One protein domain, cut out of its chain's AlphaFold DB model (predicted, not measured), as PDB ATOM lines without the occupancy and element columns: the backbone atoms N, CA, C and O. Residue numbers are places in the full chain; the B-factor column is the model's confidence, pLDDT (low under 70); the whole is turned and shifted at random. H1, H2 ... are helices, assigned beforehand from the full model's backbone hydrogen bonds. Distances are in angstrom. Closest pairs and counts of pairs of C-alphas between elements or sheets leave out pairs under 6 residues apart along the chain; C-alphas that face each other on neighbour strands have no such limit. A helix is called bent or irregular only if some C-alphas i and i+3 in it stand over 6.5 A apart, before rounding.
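AT A GLANCE: This is residues 104 to 145 of the 150 residues of an uncharacterized protein of Arachis hypogaea (UniProt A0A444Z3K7). A helical arm, H1, leads into a small head in which the short helices H2 and H3 and the last helix, H4, come together, and H4 folds back so that its end packs on H2. The chain path is a loose hook: residues 104 to 110 of H1 stick out free at one end, and the turn at residues 132 to 137 stands free at the far end of the head. The printed part has 42 residues, with four named helices in the order H1, H2, H3, H4 and no named strand, and its class is all helix. It is only just compact, close to loose, with a radius of gyration of the C-alphas of 10.6 A, and it is elongated, with spans of 31 by 18 by 13 A.

IN THESE COORDINATES: H1, residues 104 to 116, begins with C-alpha 104 at (162.777, 33.274, 17.333) and is 18.3 A long from first to last C-alpha. H2 is residues 120 to 123, with C-alpha 120 at (172.337, 50.427, 16.079). H3 is residues 125 to 130. H4, residues 136 to 145, measures 14.7 A and ends with C-alpha 145 at (164.048, 49.551, 19.732). H4 is irregular: C-alphas 142 and 145 are 7.4 A apart.

HOW THE PARTS SIT: H1 and H2 only just touch, with 3 pairs of C-alphas within 8 A, and touch only at the corner by their link; H1 does so with residues 114 to 115 alone, and the closest C-alphas are those of Tyr 115 and Phe 122, 5.8 A apart. H2 and H3 are close but not clearly touching, the closest C-alphas being those of Ser 121 and Ala 127 at 7.1 A. H2 and H4 touch, with the C-alphas of Ser 121 and Tyr 143 closest at 5.8 A. H3 and H4 form a helical hairpin and only just touch, with 3 pairs of C-alphas within 8 A; the closest are those of Ala 127 and Tyr 143, 6.5 A apart. Their lines stand at a shallow tilt of 23 degrees, opposite ways. H1 is apart from H3, and it is only just apart from H4, at 8.4 A between their closest C-alphas. In H1 and H3 every O i to N i+4 pair is within hydrogen-bond range, in H4 5 of 6 are, and H2 is too short for such a pair.

THE WHOLE: The two C-alphas farthest apart are those of Asp 104 and Arg 133, at 31.6 A, while the first and last printed C-alphas, of Asp 104 and Gly 145, are 16.5 A apart. The printed part has no cut, and the links H1 to H2, H2 to H3 and H3 to H4 are tight. The mean pLDDT of the printed part is 82.9, and residues 104 to 106 are under 70.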
ATOM      1  N   ASP A 104     162.871  32.341  16.201       65.25
ATOM      2  CA  ASP A 104     162.777  33.274  17.333       65.25
ATOM      3  C   ASP A 104     164.076  33.317  18.161       65.25
ATOM      4  O   ASP A 104     164.529  34.389  18.565       65.25
ATOM      5  N   LEU A 105     164.743  32.170  18.368       60.41
ATOM      6  CA  LEU A 105     166.046  32.132  19.045       60.41
ATOM      7  C   LEU A 105     167.141  32.755  18.178       60.41
ATOM      8  O   LEU A 105     168.010  33.443  18.708       60.41
ATOM      9  N   ALA A 106     167.115  32.549  16.859       68.50
ATOM     10  CA  ALA A 106     168.063  33.186  15.951       68.50
ATOM     11  C   ALA A 106     167.900  34.713  15.960       68.50
ATOM     12  O   ALA A 106     168.904  35.426  16.048       68.50
ATOM     13  N   ALA A 107     166.661  35.215  15.941       75.88
ATOM     14  CA  ALA A 107     166.364  36.640  16.060       75.88
ATOM     15  C   ALA A 107     166.847  37.207  17.408       75.88
ATOM     16  O   ALA A 107     167.634  38.156  17.431       75.88
ATOM     17  N   ALA A 108     166.501  36.561  18.526       74.25
ATOM     18  CA  ALA A 108     166.949  36.969  19.858       74.25
ATOM     19  C   ALA A 108     168.486  36.927  20.004       74.25
ATOM     20  O   ALA A 108     169.100  37.845  20.553       74.25
ATOM     21  N   MET A 109     169.160  35.906  19.463       72.12
ATOM     22  CA  MET A 109     170.627  35.813  19.492       72.12
ATOM     23  C   MET A 109     171.292  36.939  18.691       72.12
ATOM     24  O   MET A 109     172.308  37.480  19.137       72.12
ATOM     25  N   GLN A 110     170.735  37.328  17.540       78.38
ATOM     26  CA  GLN A 110     171.230  38.477  16.776       78.38
ATOM     27  C   GLN A 110     171.042  39.787  17.546       78.38
ATOM     28  O   GLN A 110     171.947  40.623  17.576       78.38
ATOM     29  N   GLU A 111     169.913  39.953  18.225       84.19
ATOM     30  CA  GLU A 111     169.618  41.139  19.025       84.19
ATOM     31  C   GLU A 111     170.510  41.263  20.265       84.19
ATOM     32  O   GLU A 111     171.017  42.351  20.559       84.19
ATOM     33  N   ILE A 112     170.833  40.144  20.924       76.69
ATOM     34  CA  ILE A 112     171.799  40.115  22.036       76.69
ATOM     35  C   ILE A 112     173.172  40.588  21.549       76.69
ATOM     36  O   ILE A 112     173.869  41.334  22.243       76.69
ATOM     37  N   GLN A 113     173.563  40.199  20.333       73.75
ATOM     38  CA  GLN A 113     174.811  40.654  19.720       73.75
ATOM     39  C   GLN A 113     174.775  42.139  19.348       73.75
ATOM     40  O   GLN A 113     175.815  42.797  19.415       73.75
ATOM     41  N   LEU A 114     173.617  42.700  18.985       84.12
ATOM     42  CA  LEU A 114     173.483  44.142  18.754       84.12
ATOM     43  C   LEU A 114     173.728  44.935  20.039       84.12
ATOM     44  O   LEU A 114     174.495  45.898  20.010       84.12
ATOM     45  N   TYR A 115     173.146  44.503  21.160       80.62
ATOM     46  CA  TYR A 115     173.375  45.123  22.464       80.62
ATOM     47  C   TYR A 115     174.838  44.990  22.909       80.62
ATOM     48  O   TYR A 115     175.505  45.991  23.181       80.62
ATOM     49  N   ARG A 116     175.378  43.765  22.901       78.06
ATOM     50  CA  ARG A 116     176.743  43.474  23.369       78.06
ATOM     51  C   ARG A 116     177.813  44.227  22.581       78.06
ATOM     52  O   ARG A 116     178.766  44.731  23.168       78.06
ATOM     53  N   ASN A 117     177.636  44.329  21.266       83.44
ATOM     54  CA  ASN A 117     178.578  45.012  20.380       83.44
ATOM     55  C   ASN A 117     178.270  46.506  20.207       83.44
ATOM     56  O   ASN A 117     178.900  47.147  19.368       83.44
ATOM     57  N   ARG A 118     177.301  47.055  20.958       85.06
ATOM     58  CA  ARG A 118     176.875  48.463  20.891       85.06
ATOM     59  C   ARG A 118     176.587  48.911  19.456       85.06
ATOM     60  O   ARG A 118     177.088  49.926  18.983       85.06
ATOM     61  N   LYS A 119     175.797  48.122  18.734       85.81
ATOM     62  CA  LYS A 119     175.375  48.425  17.361       85.81
ATOM     63  C   LYS A 119     173.984  49.064  17.364       85.81
ATOM     64  O   LYS A 119     173.221  48.928  18.319       85.81
ATOM     65  N   LYS A 120     173.636  49.751  16.271       90.12
ATOM     66  CA  LYS A 120     172.337  50.427  16.079       90.12
ATOM     67  C   LYS A 120     171.981  51.356  17.257       90.12
ATOM     68  O   LYS A 120     172.791  52.208  17.612       90.12
ATOM     69  N   SER A 121     170.784  51.238  17.846       87.69
ATOM     70  CA  SER A 121     170.324  52.127  18.926       87.69
ATOM     71  C   SER A 121     171.230  52.105  20.158       87.69
ATOM     72  O   SER A 121     171.403  53.148  20.782       87.69
ATOM     73  N   PHE A 122     171.872  50.971  20.451       87.50
ATOM     74  CA  PHE A 122     172.756  50.799  21.607       87.50
ATOM     75  C   PHE A 122     174.137  51.452  21.443       87.50
ATOM     76  O   PHE A 122     174.837  51.658  22.429       87.50
ATOM     77  N   GLY A 123     174.535  51.777  20.209       88.44
ATOM     78  CA  GLY A 123     175.805  52.449  19.902       88.44
ATOM     79  C   GLY A 123     175.731  53.970  19.861       88.44
ATOM     80  O   GLY A 123     176.757  54.626  19.710       88.44
ATOM     81  N   LYS A 124     174.529  54.550  19.960       90.94
ATOM     82  CA  LYS A 124     174.349  56.002  19.896       90.94
ATOM     83  C   LYS A 124     174.967  56.662  21.127       90.94
ATOM     84  O   LYS A 124     174.739  56.221  22.250       90.94
ATOM     85  N   GLU A 125     175.653  57.782  20.927       89.31
ATOM     86  CA  GLU A 125     176.287  58.545  22.009       89.31
ATOM     87  C   GLU A 125     175.284  58.954  23.107       89.31
ATOM     88  O   GLU A 125     175.588  58.944  24.299       89.31
ATOM     89  N   SER A 126     174.037  59.250  22.723       88.75
ATOM     90  CA  SER A 126     172.944  59.489  23.669       88.75
ATOM     91  C   SER A 126     172.631  58.265  24.533       88.75
ATOM     92  O   SER A 126     172.499  58.411  25.746       88.75
ATOM     93  N   ALA A 127     172.578  57.066  23.950       86.31
ATOM     94  CA  ALA A 127     172.344  55.828  24.687       86.31
ATOM     95  C   ALA A 127     173.487  55.558  25.679       86.31
ATOM     96  O   ALA A 127     173.221  55.334  26.858       86.31
ATOM     97  N   LEU A 128     174.747  55.684  25.245       88.75
ATOM     98  CA  LEU A 128     175.927  55.432  26.085       88.75
ATOM     99  C   LEU A 128     176.033  56.393  27.276       88.75
ATOM    100  O   LEU A 128     176.349  55.973  28.391       88.75
ATOM    101  N   ARG A 129     175.734  57.683  27.069       89.62
ATOM    102  CA  ARG A 129     175.729  58.678  28.156       89.62
ATOM    103  C   ARG A 129     174.642  58.405  29.185       89.62
ATOM    104  O   ARG A 129     174.865  58.600  30.381       89.62
ATOM    105  N   MET A 130     173.478  57.949  28.732       87.25
ATOM    106  CA  MET A 130     172.340  57.695  29.608       87.25
ATOM    107  C   MET A 130     172.441  56.358  30.350       87.25
ATOM    108  O   MET A 130     171.789  56.217  31.381       87.25
ATOM    109  N   THR A 131     173.298  55.421  29.919       83.94
ATOM    110  CA  THR A 131     173.501  54.122  30.598       83.94
ATOM    111  C   THR A 131     173.922  54.273  32.061       83.94
ATOM    112  O   THR A 131     173.558  53.448  32.887       83.94
ATOM    113  N   LYS A 132     174.672  55.330  32.405       83.75
ATOM    114  CA  LYS A 132     175.119  55.601  33.787       83.75
ATOM    115  C   LYS A 132     174.167  56.501  34.584       83.75
ATOM    116  O   LYS A 132     174.417  56.746  35.756       83.75
ATOM    117  N   ARG A 133     173.146  57.068  33.935       88.56
ATOM    118  CA  ARG A 133     172.257  58.096  34.511       88.56
ATOM    119  C   ARG A 133     170.834  57.602  34.734       88.56
ATOM    120  O   ARG A 133     170.101  58.209  35.505       88.56
ATOM    121  N   LEU A 134     170.431  56.559  34.019       88.69
ATOM    122  CA  LEU A 134     169.104  55.975  34.111       88.69
ATOM    123  C   LEU A 134     169.168  54.617  34.791       88.69
ATOM    124  O   LEU A 134     170.105  53.850  34.583       88.69
ATOM    125  N   GLU A 135     168.098  54.309  35.515       87.62
ATOM    126  CA  GLU A 135     167.815  52.948  35.949       87.62
ATOM    127  C   GLU A 135     167.796  52.000  34.736       87.62
ATOM    128  O   GLU A 135     167.198  52.353  33.708       87.62
ATOM    129  N   PRO A 136     168.383  50.791  34.840       82.50
ATOM    130  CA  PRO A 136     168.513  49.860  33.720       82.50
ATOM    131  C   PRO A 136     167.201  49.600  32.970       82.50
ATOM    132  O   PRO A 136     167.184  49.591  31.741       82.50
ATOM    133  N   GLY A 137     166.081  49.480  33.692       80.31
ATOM    134  CA  GLY A 137     164.761  49.277  33.084       80.31
ATOM    135  C   GLY A 137     164.264  50.478  32.269       80.31
ATOM    136  O   GLY A 137     163.742  50.308  31.168       80.31
ATOM    137  N   LYS A 138     164.475  51.709  32.760       86.12
ATOM    138  CA  LYS A 138     164.102  52.940  32.037       86.12
ATOM    139  C   LYS A 138     164.995  53.167  30.822       86.12
ATOM    140  O   LYS A 138     164.527  53.633  29.787       86.12
ATOM    141  N   TRP A 139     166.277  52.828  30.940       90.62
ATOM    142  CA  TRP A 139     167.206  52.886  29.820       90.62
ATOM    143  C   TRP A 139     166.809  51.905  28.715       90.62
ATOM    144  O   TRP A 139     166.757  52.290  27.548       90.62
ATOM    145  N   TRP A 140     166.475  50.664  29.086       85.81
ATOM    146  CA  TRP A 140     166.052  49.647  28.128       85.81
ATOM    147  C   TRP A 140     164.833  50.118  27.336       85.81
ATOM    148  O   TRP A 140     164.893  50.163  26.116       85.81
ATOM    149  N   MET A 141     163.794  50.615  28.010       86.25
ATOM    150  CA  MET A 141     162.563  51.103  27.373       86.25
ATOM    151  C   MET A 141     162.789  52.190  26.304       86.25
ATOM    152  O   MET A 141     162.066  52.242  25.314       86.25
ATOM    153  N   LEU A 142     163.790  53.058  26.484       87.38
ATOM    154  CA  LEU A 142     164.071  54.162  25.558       87.38
ATOM    155  C   LEU A 142     164.969  53.760  24.382       87.38
ATOM    156  O   LEU A 142     164.916  54.391  23.324       87.38
ATOM    157  N   TYR A 143     165.819  52.746  24.560       86.06
ATOM    158  CA  TYR A 143     166.894  52.439  23.612       86.06
ATOM    159  C   TYR A 143     166.863  51.005  23.059       86.06
ATOM    160  O   TYR A 143     167.629  50.712  22.136       86.06
ATOM    161  N   SER A 144     165.960  50.135  23.525       81.31
ATOM    162  CA  SER A 144     165.825  48.741  23.070       81.31
ATOM    163  C   SER A 144     165.152  48.574  21.710       81.31
ATOM    164  O   SER A 144     165.053  47.456  21.229       81.31
ATOM    165  N   GLY A 145     164.759  49.648  21.018       83.06
ATOM    166  CA  GLY A 145     164.048  49.551  19.732       83.06
ATOM    167  C   GLY A 145     164.789  48.807  18.604       83.06
ATOM    168  O   GLY A 145     164.187  48.500  17.583       83.06
TER     169      GLY A 145